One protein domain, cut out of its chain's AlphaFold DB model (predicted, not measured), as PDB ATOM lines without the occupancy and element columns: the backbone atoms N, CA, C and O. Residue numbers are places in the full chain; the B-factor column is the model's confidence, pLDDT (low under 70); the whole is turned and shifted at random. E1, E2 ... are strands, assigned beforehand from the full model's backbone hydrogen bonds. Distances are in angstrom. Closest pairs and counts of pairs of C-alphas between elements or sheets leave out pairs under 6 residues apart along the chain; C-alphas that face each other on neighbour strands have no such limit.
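Overview. This is residues 35 to 168 of the 401 residues of an uncharacterized protein of Pythium insidiosum (UniProt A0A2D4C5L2). With little regular structure, this is a sandwich: two mixed sheets, in order E1-E2-E6-E8-E10 and E5-E4-E3-E7-E9, lie face to face, their strands at 13 degrees. Strands E1 to E10 follow in number order, holding 53 of 134 printed residues, with no named helix: all strand. It is compact, radius of gyration of the C-alphas 14.0 A, spanning 38 by 36 by 31 A.

Along the chain. Find C-alpha 38 at (202.553, 232.540, 264.795), where E1, residues 38-43, begins. Next come E2 52-57, E3 63-69, E4 73-78, E5 88-90, E6 95-100, E7 105-108, E8 118-123, E9 133-136 and E10 149-153, ending at C-alpha 153 (198.847, 229.175, 282.477).

Arrangement. Look at hairpin E1 and E2, antiparallel, with N 41 and O 54 within hydrogen-bond range at 2.9 A. E6 is parallel to E2, N 55 and O 97 2.8 A apart. Meander E3-E4-E5, each strand the antiparallel neighbour of the one before, has N 67 and O 75 3.0 A apart.

Size, cuts and confidence. The printed part has no cut; link E9 to E10 is long; pLDDT is under 70 at residues 127, 159-165 and 168.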
ATOM      1  N   ASN A  35     200.645 237.300 257.553       83.94
ATOM      2  CA  ASN A  35     200.082 236.032 257.116       83.94
ATOM      3  C   ASN A  35     200.842 234.804 257.657       83.94
ATOM      4  O   ASN A  35     200.754 233.747 257.046       83.94
ATOM      5  N   THR A  36     201.580 234.885 258.769       91.62
ATOM      6  CA  THR A  36     202.125 233.683 259.445       91.62
ATOM      7  C   THR A  36     201.233 233.248 260.611       91.62
ATOM      8  O   THR A  36     200.643 234.089 261.287       91.62
ATOM      9  N   ALA A  37     201.138 231.939 260.862       92.75
ATOM     10  CA  ALA A  37     200.318 231.333 261.915       92.75
ATOM     11  C   ALA A  37     200.739 231.721 263.340       92.75
ATOM     12  O   ALA A  37     199.922 231.704 264.258       92.75
ATOM     13  N   ALA A  38     202.008 232.077 263.529       94.62
ATOM     14  CA  ALA A  38     202.553 232.540 264.795       94.62
ATOM     15  C   ALA A  38     203.825 233.366 264.569       94.62
ATOM     16  O   ALA A  38     204.425 233.326 263.492       94.62
ATOM     17  N   THR A  39     204.253 234.081 265.605       94.44
ATOM     18  CA  THR A  39     205.571 234.714 265.692       94.44
ATOM     19  C   THR A  39     206.426 233.975 266.712       94.44
ATOM     20  O   THR A  39     205.907 233.500 267.718       94.44
ATOM     21  N   LEU A  40     207.732 233.881 266.464       95.81
ATOM     22  CA  LEU A  40     208.699 233.302 267.396       95.81
ATOM     23  C   LEU A  40     209.688 234.384 267.834       95.81
ATOM     24  O   LEU A  40     210.197 235.139 267.007       95.81
ATOM     25  N   THR A  41     209.972 234.452 269.129       95.69
ATOM     26  CA  THR A  41     210.978 235.353 269.695       95.69
ATOM     27  C   THR A  41     211.721 234.646 270.815       95.69
ATOM     28  O   THR A  41     211.097 234.120 271.733       95.69
ATOM     29  N   THR A  42     213.048 234.656 270.774       95.50
ATOM     30  CA  THR A  42     213.875 234.122 271.860       95.50
ATOM     31  C   THR A  42     214.110 235.215 272.898       95.50
ATOM     32  O   THR A  42     214.542 236.317 272.564       95.50
ATOM     33  N   LYS A  43     213.803 234.925 274.163       93.50
ATOM     34  CA  LYS A  43     213.978 235.841 275.290       93.50
ATOM     35  C   LYS A  43     215.009 235.295 276.268       93.50
ATOM     36  O   LYS A  43     214.797 234.249 276.884       93.50
ATOM     37  N   GLU A  44     216.070 236.064 276.478       91.69
ATOM     38  CA  GLU A  44     217.045 235.807 277.533       91.69
ATOM     39  C   GLU A  44     216.406 236.007 278.916       91.69
ATOM     40  O   GLU A  44     215.792 237.037 279.200       91.69
ATOM     41  N   GLN A  45     216.536 235.004 279.785       86.50
ATOM     42  CA  GLN A  45     215.948 235.001 281.135       86.50
ATOM     43  C   GLN A  45     216.945 235.472 282.213       86.50
ATOM     44  O   GLN A  45     216.713 235.292 283.409       86.50
ATOM     45  N   GLY A  46     218.064 236.071 281.798       81.19
ATOM     46  CA  GLY A  46     219.158 236.486 282.674       81.19
ATOM     47  C   GLY A  46     220.217 235.401 282.888       81.19
ATOM     48  O   GLY A  46     220.070 234.252 282.469       81.19
ATOM     49  N   ILE A  47     221.316 235.790 283.539       77.31
ATOM     50  CA  ILE A  47     222.506 234.947 283.715       77.31
ATOM     51  C   ILE A  47     222.145 233.663 284.478       77.31
ATOM     52  O   ILE A  47     221.586 233.717 285.570       77.31
ATOM     53  N   GLY A  48     222.496 232.511 283.901       78.69
ATOM     54  CA  GLY A  48     222.278 231.188 284.498       78.69
ATOM     55  C   GLY A  48     220.915 230.555 284.202       78.69
ATOM     56  O   GLY A  48     220.726 229.380 284.511       78.69
ATOM     57  N   ASN A  49     219.990 231.282 283.566       86.94
ATOM     58  CA  ASN A  49     218.699 230.745 283.143       86.94
ATOM     59  C   ASN A  49     218.727 230.319 281.670       86.94
ATOM     60  O   ASN A  49     219.465 230.871 280.858       86.94
ATOM     61  N   LEU A  50     217.901 229.332 281.317       88.88
ATOM     62  CA  LEU A  50     217.735 228.924 279.923       88.88
ATOM     63  C   LEU A  50     216.971 230.014 279.148       88.88
ATOM     64  O   LEU A  50     215.945 230.483 279.655       88.88
ATOM     65  N   PRO A  51     217.410 230.381 277.929       93.12
ATOM     66  CA  PRO A  51     216.635 231.261 277.065       93.12
ATOM     67  C   PRO A  51     215.300 230.597 276.723       93.12
ATOM     68  O   PRO A  51     215.234 229.379 276.532       93.12
ATOM     69  N   ALA A  52     214.239 231.398 276.685       95.50
ATOM     70  CA  ALA A  52     212.888 230.934 276.403       95.50
ATOM     71  C   ALA A  52     212.477 231.323 274.984       95.50
ATOM     72  O   ALA A  52     212.478 232.504 274.640       95.50
ATOM     73  N   ASP A  53     212.065 230.345 274.191       97.12
ATOM     74  CA  ASP A  53     211.479 230.551 272.875       97.12
ATOM     75  C   ASP A  53     209.981 230.796 273.015       97.12
ATOM     76  O   ASP A  53     209.204 229.896 273.341       97.12
ATOM     77  N   ILE A  54     209.582 232.046 272.803       96.75
ATOM     78  CA  ILE A  54     208.212 232.522 272.953       96.75
ATOM     79  C   ILE A  54     207.532 232.493 271.591       96.75
ATOM     80  O   ILE A  54     207.896 233.236 270.682       96.75
ATOM     81  N   VAL A  55     206.515 231.652 271.473       96.44
ATOM     82  CA  VAL A  55     205.690 231.473 270.283       96.44
ATOM     83  C   VAL A  55     204.343 232.133 270.533       96.44
ATOM     84  O   VAL A  55     203.575 231.649 271.356       96.44
ATOM     85  N   VAL A  56     204.037 233.227 269.841       95.25
ATOM     86  CA  VAL A  56     202.750 233.927 269.969       95.25
ATOM     87  C   VAL A  56     201.877 233.587 268.771       95.25
ATOM     88  O   VAL A  56     202.220 233.905 267.633       95.25
ATOM     89  N   ILE A  57     200.745 232.935 269.022       94.06
ATOM     90  CA  ILE A  57     199.797 232.535 267.981       94.06
ATOM     91  C   ILE A  57     199.142 233.775 267.363       94.06
ATOM     92  O   ILE A  57     198.775 234.726 268.059       94.06
ATOM     93  N   ASN A  58     198.992 233.760 266.038       91.38
ATOM     94  CA  ASN A  58     198.307 234.820 265.317       91.38
ATOM     95  C   ASN A  58     196.824 234.856 265.735       91.38
ATOM     96  O   ASN A  58     196.136 233.846 265.584       91.38
ATOM     97  N   PRO A  59     196.297 236.003 266.202       88.38
ATOM     98  CA  PRO A  59     194.905 236.113 266.645       88.38
ATOM     99  C   PRO A  59     193.878 235.831 265.540       88.38
ATOM    100  O   PRO A  59     192.725 235.548 265.838       88.38
ATOM    101  N   LYS A  60     194.274 235.886 264.259       88.94
ATOM    102  CA  LYS A  60     193.398 235.508 263.140       88.94
ATOM    103  C   LYS A  60     193.110 234.007 263.077       88.94
ATOM    104  O   LYS A  60     192.226 233.617 262.322       88.94
ATOM    105  N   CYS A  61     193.859 233.189 263.814       90.44
ATOM    106  CA  CYS A  61     193.651 231.755 263.830       90.44
ATOM    107  C   CYS A  61     192.709 231.361 264.969       90.44
ATOM    108  O   CYS A  61     193.066 231.421 266.149       90.44
ATOM    109  N   VAL A  62     191.494 230.962 264.604       90.62
ATOM    110  CA  VAL A  62     190.455 230.531 265.543       90.62
ATOM    111  C   VAL A  62     190.750 229.113 266.022       90.62
ATOM    112  O   VAL A  62     190.640 228.843 267.217       90.62
ATOM    113  N   ALA A  63     191.181 228.227 265.124       93.00
ATOM    114  CA  ALA A  63     191.644 226.880 265.430       93.00
ATOM    115  C   ALA A  63     193.102 226.694 264.997       93.00
ATOM    116  O   ALA A  63     193.481 227.010 263.869       93.00
ATOM    117  N   VAL A  64     193.930 226.148 265.883       94.75
ATOM    118  CA  VAL A  64     195.373 225.998 265.672       94.75
ATOM    119  C   VAL A  64     195.846 224.637 266.143       94.75
ATOM    120  O   VAL A  64     195.406 224.128 267.167       94.75
ATOM    121  N   GLU A  65     196.781 224.061 265.405       94.94
ATOM    122  CA  GLU A  65     197.566 222.914 265.828       94.94
ATOM    123  C   GLU A  65     198.965 223.358 266.234       94.94
ATOM    124  O   GLU A  65     199.636 224.065 265.474       94.94
ATOM    125  N   VAL A  66     199.413 222.911 267.405       96.00
ATOM    126  CA  VAL A  66     200.768 223.154 267.902       96.00
ATOM    127  C   VAL A  66     201.448 221.829 268.200       96.00
ATOM    128  O   VAL A  66     200.896 220.987 268.900       96.00
ATOM    129  N   SER A  67     202.667 221.651 267.699       95.44
ATOM    130  CA  SER A  67     203.534 220.515 268.035       95.44
ATOM    131  C   SER A  67     204.974 220.982 268.222       95.44
ATOM    132  O   SER A  67     205.403 221.963 267.609       95.44
ATOM    133  N   VAL A  68     205.727 220.288 269.075       95.62
ATOM    134  CA  VAL A  68     207.158 220.539 269.291       95.62
ATOM    135  C   VAL A  68     207.923 219.257 269.003       95.62
ATOM    136  O   VAL A  68     207.955 218.340 269.825       95.62
ATOM    137  N   ARG A  69     208.524 219.194 267.818       94.19
ATOM    138  CA  ARG A  69     209.172 217.999 267.291       94.19
ATOM    139  C   ARG A  69     210.690 218.118 267.212       94.19
ATOM    140  O   ARG A  69     211.242 219.219 267.181       94.19
ATOM    141  N   GLN A  70     211.379 216.984 267.216       92.31
ATOM    142  CA  GLN A  70     212.839 216.908 267.171       92.31
ATOM    143  C   GLN A  70     213.409 217.322 265.806       92.31
ATOM    144  O   GLN A  70     214.437 217.994 265.739       92.31
ATOM    145  N   ASP A  71     212.752 216.909 264.724       90.56
ATOM    146  CA  ASP A  71     213.167 217.136 263.335       90.56
ATOM    147  C   ASP A  71     212.931 218.585 262.881       90.56
ATOM    148  O   ASP A  71     213.725 219.149 262.128       90.56
ATOM    149  N   VAL A  72     211.850 219.191 263.370       90.62
ATOM    150  CA  VAL A  72     211.337 220.473 262.876       90.62
ATOM    151  C   VAL A  72     211.466 221.611 263.900       90.62
ATOM    152  O   VAL A  72     211.626 222.771 263.517       90.62
ATOM    153  N   GLY A  73     211.446 221.304 265.199       93.50
ATOM    154  CA  GLY A  73     211.272 222.285 266.269       93.50
ATOM    155  C   GLY A  73     209.792 222.552 266.545       93.50
ATOM    156  O   GLY A  73     208.995 221.619 266.579       93.50
ATOM    157  N   VAL A  74     209.401 223.807 266.756       96.31
ATOM    158  CA  VAL A  74     207.984 224.155 266.912       96.31
ATOM    159  C   VAL A  74     207.307 224.273 265.550       96.31
ATOM    160  O   VAL A  74     207.815 224.940 264.646       96.31
ATOM    161  N   LYS A  75     206.137 223.649 265.424       96.44
ATOM    162  CA  LYS A  75     205.228 223.794 264.291       96.44
ATOM    163  C   LYS A  75     203.902 224.359 264.785       96.44
ATOM    164  O   LYS A  75     203.296 223.797 265.697       96.44
ATOM    165  N   VAL A  76     203.446 225.441 264.160       96.19
ATOM    166  CA  VAL A  76     202.133 226.052 264.400       96.19
ATOM    167  C   VAL A  76     201.398 226.175 263.074       96.19
ATOM    168  O   VAL A  76     201.884 226.836 262.159       96.19
ATOM    169  N   ALA A  77     200.230 225.554 262.961       94.94
ATOM    170  CA  ALA A  77     199.416 225.597 261.749       94.94
ATOM    171  C   ALA A  77     197.972 225.957 262.089       94.94
ATOM    172  O   ALA A  77     197.378 225.364 262.986       94.94
ATOM    173  N   CYS A  78     197.396 226.912 261.363       93.88
ATOM    174  CA  CYS A  78     195.990 227.259 261.529       93.88
ATOM    175  C   CYS A  78     195.134 226.210 260.814       93.88
ATOM    176  O   CYS A  78     195.423 225.828 259.681       93.88
ATOM    177  N   ARG A  79     194.113 225.701 261.505       91.12
ATOM    178  CA  ARG A  79     193.179 224.675 261.017       91.12
ATOM    179  C   ARG A  79     191.882 225.272 260.467       91.12
ATOM    180  O   ARG A  79     190.986 224.539 260.059       91.12
ATOM    181  N   ASP A  80     191.784 226.594 260.453       86.69
ATOM    182  CA  ASP A  80     190.631 227.316 259.936       86.69
ATOM    183  C   ASP A  80     190.492 227.121 258.421       86.69
ATOM    184  O   ASP A  80     191.429 227.367 257.649       86.69
ATOM    185  N   ALA A  81     189.305 226.694 257.990       74.12
ATOM    186  CA  ALA A  81     189.005 226.472 256.583       74.12
ATOM    187  C   ALA A  81     189.166 227.769 255.770       74.12
ATOM    188  O   ALA A  81     188.629 228.815 256.129       74.12
ATOM    189  N   GLY A  82     189.891 227.691 254.650       71.94
ATOM    190  CA  GLY A  82     190.034 228.804 253.705       71.94
ATOM    191  C   GLY A  82     191.019 229.903 254.119       71.94
ATOM    192  O   GLY A  82     191.037 230.957 253.484       71.94
ATOM    193  N   THR A  83     191.849 229.692 255.146       78.88
ATOM    194  CA  THR A  83     192.884 230.673 255.506       78.88
ATOM    195  C   THR A  83     194.114 230.566 254.602       78.88
ATOM    196  O   THR A  83     194.616 229.482 254.323       78.88
ATOM    197  N   SER A  84     194.640 231.713 254.161       83.19
ATOM    198  CA  SER A  84     195.936 231.826 253.470       83.19
ATOM    199  C   SER A  84     197.108 232.001 254.448       83.19
ATOM    200  O   SER A  84     198.183 232.480 254.080       83.19
ATOM    201  N   ILE A  85     196.895 231.649 255.721       90.38
ATOM    202  CA  ILE A  85     197.877 231.833 256.785       90.38
ATOM    203  C   ILE A  85     198.917 230.718 256.687       90.38
ATOM    204  O   ILE A  85     198.616 229.532 256.794       90.38
ATOM    205  N   THR A  86     200.165 231.116 256.484       92.25
ATOM    206  CA  THR A  86     201.300 230.212 256.328       92.25
ATOM    207  C   THR A  86     201.663 229.600 257.683       92.25
ATOM    208  O   THR A  86     201.846 230.353 258.647       92.25
ATOM    209  N   PRO A  87     201.804 228.266 257.791       93.50
ATOM    210  CA  PRO A  87     202.280 227.626 259.010       93.50
ATOM    211  C   PRO A  87     203.647 228.163 259.446       93.50
ATOM    212  O   PRO A  87     204.515 228.431 258.616       93.50
ATOM    213  N   LEU A  88     203.851 228.289 260.754       95.69
ATOM    214  CA  LEU A  88     205.169 228.535 261.327       95.69
ATOM    215  C   LEU A  88     205.860 227.196 261.563       95.69
ATOM    216  O   LEU A  88     205.283 226.301 262.175       95.69
ATOM    217  N   THR A  89     207.116 227.115 261.151       95.62
ATOM    218  CA  THR A  89     208.032 226.026 261.476       95.62
ATOM    219  C   THR A  89     209.368 226.651 261.840       95.62
ATOM    220  O   THR A  89     209.934 227.387 261.033       95.62
ATOM    221  N   SER A  90     209.883 226.379 263.037       95.38
ATOM    222  CA  SER A  90     211.194 226.884 263.441       95.38
ATOM    223  C   SER A  90     211.848 226.003 264.490       95.38
ATOM    224  O   SER A  90     211.185 225.474 265.380       95.38
ATOM    225  N   LYS A  91     213.181 225.930 264.443       95.06
ATOM    226  CA  LYS A  91     213.969 225.344 265.527       95.06
ATOM    227  C   LYS A  91     213.736 226.124 266.818       95.06
ATOM    228  O   LYS A  91     213.594 227.346 266.796       95.06
ATOM    229  N   VAL A  92     213.721 225.385 267.919       94.88
ATOM    230  CA  VAL A  92     213.585 225.892 269.283       94.88
ATOM    231  C   VAL A  92     214.591 225.180 270.180       94.88
ATOM    232  O   VAL A  92     215.036 224.068 269.885       94.88
ATOM    233  N   GLY A  93     214.979 225.847 271.253       93.25
ATOM    234  CA  GLY A  93     215.814 225.339 272.317       93.25
ATOM    235  C   GLY A  93     215.027 224.498 273.318       93.25
ATOM    236  O   GLY A  93     214.082 223.781 272.998       93.25
ATOM    237  N   ARG A  94     215.468 224.551 274.575       95.06
ATOM    238  CA  ARG A  94     215.013 223.636 275.636       95.06
ATOM    239  C   ARG A  94     213.821 224.164 276.428       95.06
ATOM    240  O   ARG A  94     213.287 223.431 277.260       95.06
ATOM    241  N   TYR A  95     213.451 225.422 276.223       96.12
ATOM    242  CA  TYR A  95     212.364 226.081 276.927       96.12
ATOM    243  C   TYR A  95     211.467 226.773 275.908       96.12
ATOM    244  O   TYR A  95     211.866 227.761 275.302       96.12
ATOM    245  N   VAL A  96     210.260 226.240 275.732       97.38
ATOM    246  CA  VAL A  96     209.261 226.758 274.797       97.38
ATOM    247  C   VAL A  96     208.049 227.272 275.564       97.38
ATOM    248  O   VAL A  96     207.515 226.592 276.445       97.38
ATOM    249  N   VAL A  97     207.601 228.472 275.205       96.88
ATOM    250  CA  VAL A  97     206.386 229.100 275.722       96.88
ATOM    251  C   VAL A  97     205.456 229.386 274.554       96.88
ATOM    252  O   VAL A  97     205.746 230.233 273.719       96.88
ATOM    253  N   VAL A  98     204.324 228.697 274.503       96.62
ATOM    254  CA  VAL A  98     203.276 228.892 273.503       96.62
ATOM    255  C   VAL A  98     202.204 229.788 274.105       96.62
ATOM    256  O   VAL A  98     201.520 229.399 275.050       96.62
ATOM    257  N   LEU A  99     202.064 230.994 273.567       94.88
ATOM    258  CA  LEU A  99     201.103 231.997 273.998       94.88
ATOM    259  C   LEU A  99     199.963 232.097 272.988       94.88
ATOM    260  O   LEU A  99     200.149 232.416 271.813       94.88
ATOM    261  N   THR A 100     198.771 231.812 273.482       91.69
ATOM    262  CA  THR A 100     197.506 231.830 272.749       91.69
ATOM    263  C   THR A 100     196.826 233.193 272.892       91.69
ATOM    264  O   THR A 100     197.133 233.937 273.822       91.69
ATOM    265  N   ARG A 101     195.934 233.551 271.964       87.25
ATOM    266  CA  ARG A 101     195.207 234.831 271.960       87.25
ATOM    267  C   ARG A 101     193.741 234.620 271.592       87.25
ATOM    268  O   ARG A 101     193.398 233.626 270.972       87.25
ATOM    269  N   GLN A 102     192.891 235.563 271.969       85.19
ATOM    270  CA  GLN A 102     191.484 235.722 271.601       85.19
ATOM    271  C   GLN A 102     190.620 234.462 271.760       85.19
ATOM    272  O   GLN A 102     189.674 234.253 271.006       85.19
ATOM    273  N   GLY A 103     190.923 233.621 272.752       83.69
ATOM    274  CA  GLY A 103     190.169 232.391 272.987       83.69
ATOM    275  C   GLY A 103     190.334 231.325 271.899       83.69
ATOM    276  O   GLY A 103     189.441 230.490 271.754       83.69
ATOM    277  N   SER A 104     191.442 231.337 271.141       88.88
ATOM    278  CA  SER A 104     191.734 230.310 270.131       88.88
ATOM    279  C   SER A 104     191.595 228.892 270.693       88.88
ATOM    280  O   SER A 104     191.940 228.610 271.846       88.88
ATOM    281  N   LYS A 105     191.142 227.980 269.834       92.75
ATOM    282  CA  LYS A 105     191.142 226.539 270.073       92.75
ATOM    283  C   LYS A 105     192.474 225.955 269.635       92.75
ATOM    284  O   LYS A 105     192.818 226.012 268.458       92.75
ATOM    285  N   VAL A 106     193.224 225.399 270.572       93.06
ATOM    286  CA  VAL A 106     194.550 224.833 270.342       93.06
ATOM    287  C   VAL A 106     194.497 223.326 270.518       93.06
ATOM    288  O   VAL A 106     194.288 222.838 271.622       93.06
ATOM    289  N   ALA A 107     194.736 222.601 269.433       93.50
ATOM    290  CA  ALA A 107     195.006 221.174 269.460       93.50
ATOM    291  C   ALA A 107     196.516 220.954 269.606       93.50
ATOM    292  O   ALA A 107     197.305 221.389 268.761       93.50
ATOM    293  N   VAL A 108     196.931 220.295 270.683       92.75
ATOM    294  CA  VAL A 108     198.331 219.921 270.892       92.75
ATOM    295  C   VAL A 108     198.594 218.600 270.181       92.75
ATOM    296  O   VAL A 108     198.153 217.550 270.638       92.75
ATOM    297  N   GLY A 109     199.324 218.650 269.070       90.75
ATOM    298  CA  GLY A 109     199.758 217.461 268.340       90.75
ATOM    299  C   GLY A 109     200.901 216.716 269.040       90.75
ATOM    300  O   GLY A 109     201.315 217.052 270.151       90.75
ATOM    301  N   ALA A 110     201.450 215.710 268.357       90.69
ATOM    302  CA  ALA A 110     202.575 214.925 268.860       90.69
ATOM    303  C   ALA A 110     203.817 215.800 269.103       90.69
ATOM    304  O   ALA A 110     204.301 216.484 268.195       90.69
ATOM    305  N   CYS A 111     204.341 215.759 270.325       92.62
ATOM    306  CA  CYS A 111     205.591 216.398 270.707       92.62
ATOM    307  C   CYS A 111     206.630 215.318 271.042       92.62
ATOM    308  O   CYS A 111     206.418 214.493 271.930       92.62
ATOM    309  N   ASP A 112     207.755 215.334 270.329       92.88
ATOM    310  CA  ASP A 112     208.814 214.316 270.399       92.88
ATOM    311  C   ASP A 112     210.223 214.926 270.530       92.88
ATOM    312  O   ASP A 112     211.236 214.245 270.371       92.88
ATOM    313  N   ASN A 113     210.317 216.227 270.836       92.50
ATOM    314  CA  ASN A 113     211.602 216.895 271.013       92.50
ATOM    315  C   ASN A 113     212.297 216.438 272.308       92.50
ATOM    316  O   ASN A 113     211.987 216.900 273.408       92.50
ATOM    317  N   MET A 114     213.299 215.574 272.160       90.19
ATOM    318  CA  MET A 114     214.041 214.952 273.260       90.19
ATOM    319  C   MET A 114     214.893 215.940 274.068       90.19
ATOM    320  O   MET A 114     215.357 215.606 275.156       90.19
ATOM    321  N   ASN A 115     215.128 217.154 273.560       91.31
ATOM    322  CA  ASN A 115     215.922 218.180 274.244       91.31
ATOM    323  C   ASN A 115     215.074 219.154 275.071       91.31
ATOM    324  O   ASN A 115     215.633 219.914 275.881       91.31
ATOM    325  N   LEU A 116     213.753 219.135 274.870       93.94
ATOM    326  CA  LEU A 116     212.798 220.002 275.539       93.94
ATOM    327  C   LEU A 116     212.748 219.682 277.035       93.94
ATOM    328  O   LEU A 116     212.534 218.544 277.440       93.94
ATOM    329  N   ARG A 117     212.951 220.706 277.868       93.81
ATOM    330  CA  ARG A 117     212.892 220.605 279.334       93.81
ATOM    331  C   ARG A 117     211.718 221.354 279.936       93.81
ATOM    332  O   ARG A 117     211.199 220.928 280.964       93.81
ATOM    333  N   PHE A 118     211.309 222.453 279.317       94.88
ATOM    334  CA  PHE A 118     210.228 223.297 279.806       94.88
ATOM    335  C   PHE A 118     209.258 223.575 278.666       94.88
ATOM    336  O   PHE A 118     209.664 224.087 277.622       94.88
ATOM    337  N   LEU A 119     207.988 223.249 278.886       95.44
ATOM    338  CA  LEU A 119     206.913 223.534 277.949       95.44
ATOM    339  C   LEU A 119     205.786 224.256 278.678       95.44
ATOM    340  O   LEU A 119     205.275 223.775 279.692       95.44
ATOM    341  N   VAL A 120     205.415 225.422 278.165       95.25
ATOM    342  CA  VAL A 120     204.361 226.256 278.738       95.25
ATOM    343  C   VAL A 120     203.318 226.522 277.669       95.25
ATOM    344  O   VAL A 120     203.656 227.009 276.594       95.25
ATOM    345  N   PHE A 121     202.058 226.254 277.984       94.69
ATOM    346  CA  PHE A 121     200.911 226.736 277.230       94.69
ATOM    347  C   PHE A 121     200.226 227.816 278.054       94.69
ATOM    348  O   PHE A 121     199.696 227.541 279.129       94.69
ATOM    349  N   GLY A 122     200.285 229.048 277.567       92.69
ATOM    350  CA  GLY A 122     199.752 230.217 278.245       92.69
ATOM    351  C   GLY A 122     198.689 230.925 277.419       92.69
ATOM    352  O   GLY A 122     198.703 230.884 276.185       92.69
ATOM    353  N   ASN A 123     197.790 231.626 278.095       90.19
ATOM    354  CA  ASN A 123     196.993 232.668 277.465       90.19
ATOM    355  C   ASN A 123     197.725 234.008 277.566       90.19
ATOM    356  O   ASN A 123     198.125 234.416 278.654       90.19
ATOM    357  N   TYR A 124     197.920 234.670 276.426       85.56
ATOM    358  CA  TYR A 124     198.535 235.993 276.363       85.56
ATOM    359  C   TYR A 124     197.601 237.070 276.919       85.56
ATOM    360  O   TYR A 124     198.078 238.084 277.414       85.56
ATOM    361  N   ASP A 125     196.287 236.876 276.806       82.38
ATOM    362  CA  ASP A 125     195.326 237.941 277.066       82.38
ATOM    363  C   ASP A 125     195.012 238.133 278.557       82.38
ATOM    364  O   ASP A 125     194.884 237.181 279.331       82.38
ATOM    365  N   ASP A 126     194.788 239.395 278.929       70.88
ATOM    366  CA  ASP A 126     194.694 239.901 280.306       70.88
ATOM    367  C   ASP A 126     193.373 239.550 281.038       70.88
ATOM    368  O   ASP A 126     192.772 240.386 281.713       70.88
ATOM    369  N   GLY A 127     192.849 238.332 280.878       69.81
ATOM    370  CA  GLY A 127     191.654 237.832 281.582       69.81
ATOM    371  C   GLY A 127     190.315 238.474 281.180       69.81
ATOM    372  O   GLY A 127     189.266 238.002 281.608       69.81
ATOM    373  N   LYS A 128     190.329 239.521 280.345       76.69
ATOM    374  CA  LYS A 128     189.127 240.162 279.773       76.69
ATOM    375  C   LYS A 128     188.573 239.425 278.556       76.69
ATOM    376  O   LYS A 128     187.406 239.592 278.217       76.69
ATOM    377  N   LEU A 129     189.425 238.660 277.880       81.38
ATOM    378  CA  LEU A 129     189.067 237.865 276.713       81.38
ATOM    379  C   LEU A 129     188.856 236.401 277.118       81.38
ATOM    380  O   LEU A 129     189.410 235.966 278.134       81.38
ATOM    381  N   PRO A 130     188.058 235.636 276.348       83.88
ATOM    382  CA  PRO A 130     187.872 234.214 276.599       83.88
ATOM    383  C   PRO A 130     189.218 233.492 276.700       83.88
ATOM    384  O   PRO A 130     190.146 233.770 275.938       83.88
ATOM    385  N   LYS A 131     189.323 232.552 277.644       87.88
ATOM    386  CA  LYS A 131     190.515 231.710 277.765       87.88
ATOM    387  C   LYS A 131     190.647 230.826 276.533       87.88
ATOM    388  O   LYS A 131     189.647 230.342 276.003       87.88
ATOM    389  N   ALA A 132     191.883 230.593 276.106       88.50
ATOM    390  CA  ALA A 132     192.145 229.629 275.053       88.50
ATOM    391  C   ALA A 132     191.731 228.225 275.491       88.50
ATOM    392  O   ALA A 132     191.972 227.813 276.631       88.50
ATOM    393  N   GLN A 133     191.109 227.515 274.561       91.06
ATOM    394  CA  GLN A 133     190.635 226.153 274.739       91.06
ATOM    395  C   GLN A 133     191.709 225.203 274.228       91.06
ATOM    396  O   GLN A 133     192.030 225.226 273.047       91.06
ATOM    397  N   ILE A 134     192.291 224.395 275.108       90.62
ATOM    398  CA  ILE A 134     193.347 223.448 274.757       90.62
ATOM    399  C   ILE A 134     192.775 222.035 274.755       90.62
ATOM    400  O   ILE A 134     192.259 221.558 275.770       90.62
ATOM    401  N   SER A 135     192.904 221.361 273.619       89.75
ATOM    402  CA  SER A 135     192.720 219.921 273.478       89.75
ATOM    403  C   SER A 135     194.083 219.245 273.360       89.75
ATOM    404  O   SER A 135     195.004 219.751 272.719       89.75
ATOM    405  N   ILE A 136     194.228 218.122 274.054       87.88
ATOM    406  CA  ILE A 136     195.474 217.365 274.156       87.88
ATOM    407  C   ILE A 136     195.122 215.927 273.810       87.88
ATOM    408  O   ILE A 136     194.216 215.368 274.430       87.88
ATOM    409  N   ASP A 137     195.834 215.360 272.845       80.75
ATOM    410  CA  ASP A 137     195.688 213.958 272.477       80.75
ATOM    411  C   ASP A 137     196.510 213.071 273.431       80.75
ATOM    412  O   ASP A 137     197.478 213.501 274.066       80.75
ATOM    413  N   GLU A 138     196.142 211.794 273.540       76.25
ATOM    414  CA  GLU A 138     196.741 210.844 274.495       76.25
ATOM    415  C   GLU A 138     198.262 210.690 274.316       76.25
ATOM    416  O   GLU A 138     199.008 210.491 275.280       76.25
ATOM    417  N   THR A 139     198.726 210.839 273.073       81.94
ATOM    418  CA  THR A 139     200.121 210.664 272.662       81.94
ATOM    419  C   THR A 139     200.910 211.969 272.584       81.94
ATOM    420  O   THR A 139     202.114 211.926 272.322       81.94
ATOM    421  N   SER A 140     200.291 213.128 272.850       87.31
ATOM    422  CA  SER A 140     200.902 214.442 272.603       87.31
ATOM    423  C   SER A 140     202.226 214.654 273.334       87.31
ATOM    424  O   SER A 140     203.075 215.383 272.831       87.31
ATOM    425  N   PHE A 141     202.428 214.027 274.495       88.75
ATOM    426  CA  PHE A 141     203.630 214.225 275.313       88.75
ATOM    427  C   PHE A 141     204.461 212.962 275.546       88.75
ATOM    428  O   PHE A 141     205.508 213.062 276.172       88.75
ATOM    429  N   VAL A 142     204.046 211.791 275.052       81.56
ATOM    430  CA  VAL A 142     204.655 210.492 275.412       81.56
ATOM    431  C   VAL A 142     206.164 210.455 275.152       81.56
ATOM    432  O   VAL A 142     206.914 209.936 275.973       81.56
ATOM    433  N   ALA A 143     206.612 211.043 274.044       86.94
ATOM    434  CA  ALA A 143     208.007 211.012 273.609       86.94
ATOM    435  C   ALA A 143     208.893 212.114 274.234       86.94
ATOM    436  O   ALA A 143     210.072 212.229 273.898       86.94
ATOM    437  N   LEU A 144     208.367 212.939 275.147       88.75
ATOM    438  CA  LEU A 144     209.120 214.024 275.786       88.75
ATOM    439  C   LEU A 144     209.911 213.542 277.016       88.75
ATOM    440  O   LEU A 144     209.687 213.989 278.139       88.75
ATOM    441  N   GLU A 145     210.864 212.636 276.804       85.50
ATOM    442  CA  GLU A 145     211.604 211.949 277.878       85.50
ATOM    443  C   GLU A 145     212.396 212.890 278.807       85.50
ATOM    444  O   GLU A 145     212.527 212.624 280.002       85.50
ATOM    445  N   SER A 146     212.900 214.012 278.281       89.38
ATOM    446  CA  SER A 146     213.672 215.007 279.045       89.38
ATOM    447  C   SER A 146     212.820 216.107 279.687       89.38
ATOM    448  O   SER A 146     213.381 217.045 280.273       89.38
ATOM    449  N   LEU A 147     211.490 216.052 279.547       91.38
ATOM    450  CA  LEU A 147     210.620 217.125 280.013       91.38
ATOM    451  C   LEU A 147     210.636 217.192 281.536       91.38
ATOM    452  O   LEU A 147     210.225 216.269 282.230       91.38
ATOM    453  N   TYR A 148     211.088 218.326 282.055       90.88
ATOM    454  CA  TYR A 148     211.187 218.579 283.484       90.88
ATOM    455  C   TYR A 148     209.929 219.262 284.027       90.88
ATOM    456  O   TYR A 148     209.464 218.930 285.121       90.88
ATOM    457  N   ALA A 149     209.378 220.217 283.268       91.69
ATOM    458  CA  ALA A 149     208.194 220.966 283.662       91.69
ATOM    459  C   ALA A 149     207.212 221.190 282.506       91.69
ATOM    460  O   ALA A 149     207.602 221.617 281.417       91.69
ATOM    461  N   LEU A 150     205.930 220.978 282.807       92.31
ATOM    462  CA  LEU A 150     204.791 221.271 281.943       92.31
ATOM    463  C   LEU A 150     203.865 222.255 282.661       92.31
ATOM    464  O   LEU A 150     203.501 222.047 283.823       92.31
ATOM    465  N   VAL A 151     203.507 223.348 281.995       92.44
ATOM    466  CA  VAL A 151     202.718 224.428 282.598       92.44
ATOM    467  C   VAL A 151     201.541 224.790 281.705       92.44
ATOM    468  O   VAL A 151     201.712 225.030 280.514       92.44
ATOM    469  N   PHE A 152     200.368 224.892 282.317       91.81
ATOM    470  CA  PHE A 152     199.139 225.414 281.732       91.81
ATOM    471  C   PHE A 152     198.760 226.698 282.479       91.81
ATOM    472  O   PHE A 152     198.310 226.640 283.626       91.81
ATOM    473  N   ASP A 153     198.995 227.853 281.857       91.75
ATOM    474  CA  ASP A 153     198.847 229.175 282.477       91.75
ATOM    475  C   ASP A 153     197.650 229.942 281.897       91.75
ATOM    476  O   ASP A 153     197.668 230.368 280.744       91.75
ATOM    477  N   ASN A 154     196.607 230.140 282.702       90.94
ATOM    478  CA  ASN A 154     195.402 230.886 282.339       90.94
ATOM    479  C   ASN A 154     194.641 230.330 281.110       90.94
ATOM    480  O   ASN A 154     194.139 231.084 280.276       90.94
ATOM    481  N   VAL A 155     194.517 229.004 281.005       89.94
ATOM    482  CA  VAL A 155     193.860 228.311 279.876       89.94
ATOM    483  C   VAL A 155     192.616 227.534 280.323       89.94
ATOM    484  O   VAL A 155     192.327 227.426 281.516       89.94
ATOM    485  N   GLN A 156     191.855 227.002 279.366       89.50
ATOM    486  CA  GLN A 156     190.747 226.073 279.592       89.50
ATOM    487  C   GLN A 156     191.038 224.755 278.868       89.50
ATOM    488  O   GLN A 156     191.278 224.758 277.668       89.50
ATOM    489  N   LEU A 157     191.010 223.619 279.568       86.25
ATOM    490  CA  LEU A 157     191.213 222.307 278.941       86.25
ATOM    491  C   LEU A 157     189.858 221.745 278.472       86.25
ATOM    492  O   LEU A 157     188.953 221.606 279.292       86.25
ATOM    493  N   GLU A 158     189.700 221.441 277.176       77.94
ATOM    494  CA  GLU A 158     188.409 221.013 276.589       77.94
ATOM    495  C   GLU A 158     187.970 219.621 277.064       77.94
ATOM    496  O   GLU A 158     186.778 219.360 277.226       77.94
ATOM    497  N   ARG A 159     188.922 218.717 277.304       65.50
ATOM    498  CA  ARG A 159     188.662 217.398 277.881       65.50
ATOM    499  C   ARG A 159     189.796 217.041 278.825       65.50
ATOM    500  O   ARG A 159     190.937 216.879 278.402       65.50
ATOM    501  N   LEU A 160     189.469 216.877 280.103       56.34
ATOM    502  CA  LEU A 160     190.318 216.168 281.056       56.34
ATOM    503  C   LEU A 160     190.271 214.680 280.713       56.34
ATOM    504  O   LEU A 160     189.605 213.902 281.388       56.34
ATOM    505  N   GLN A 161     190.880 214.304 279.589       54.44
ATOM    506  CA  GLN A 161     190.889 212.910 279.186       54.44
ATOM    507  C   GLN A 161     191.678 212.086 280.212       54.44
ATOM    508  O   GLN A 161     192.731 212.537 280.678       54.44
ATOM    509  N   PRO A 162     191.205 210.872 280.535       45.41
ATOM    510  CA  PRO A 162     191.877 209.963 281.463       45.41
ATOM    511  C   PRO A 162     193.308 209.576 281.043       45.41
ATOM    512  O   PRO A 162     194.100 209.117 281.861       45.41
ATOM    513  N   GLN A 163     193.701 209.853 279.796       52.00
ATOM    514  CA  GLN A 163     194.889 209.270 279.179       52.00
ATOM    515  C   GLN A 163     195.924 210.272 278.660       52.00
ATOM    516  O   GLN A 163     196.780 209.887 277.869       52.00
ATOM    517  N   VAL A 164     195.929 211.542 279.099       60.72
ATOM    518  CA  VAL A 164     197.091 212.406 278.796       60.72
ATOM    519  C   VAL A 164     198.301 211.768 279.456       60.72
ATOM    520  O   VAL A 164     198.453 211.857 280.676       60.72
ATOM    521  N   THR A 165     199.126 211.066 278.684       65.94
ATOM    522  CA  THR A 165     200.289 210.357 279.204       65.94
ATOM    523  C   THR A 165     201.362 211.388 279.474       65.94
ATOM    524  O   THR A 165     202.014 211.913 278.575       65.94
ATOM    525  N   ILE A 166     201.483 211.740 280.749       72.75
ATOM    526  CA  ILE A 166     202.530 212.633 281.216       72.75
ATOM    527  C   ILE A 166     203.845 211.840 281.198       72.75
ATOM    528  O   ILE A 166     203.852 210.716 281.710       72.75
ATOM    529  N   PRO A 167     204.942 212.404 280.663       75.69
ATOM    530  CA  PRO A 167     206.247 211.756 280.674       75.69
ATOM    531  C   PRO A 167     206.628 211.258 282.064       75.69
ATOM    532  O   PRO A 167     206.491 211.982 283.050       75.69
ATOM    533  N   VAL A 168     207.168 210.043 282.139       69.38
ATOM    534  CA  VAL A 168     207.608 209.430 283.405       69.38
ATOM    535  C   VAL A 168     208.684 210.246 284.133       69.38
ATOM    536  O   VAL A 168     208.804 210.134 285.347       69.38
TER     537      VAL A 168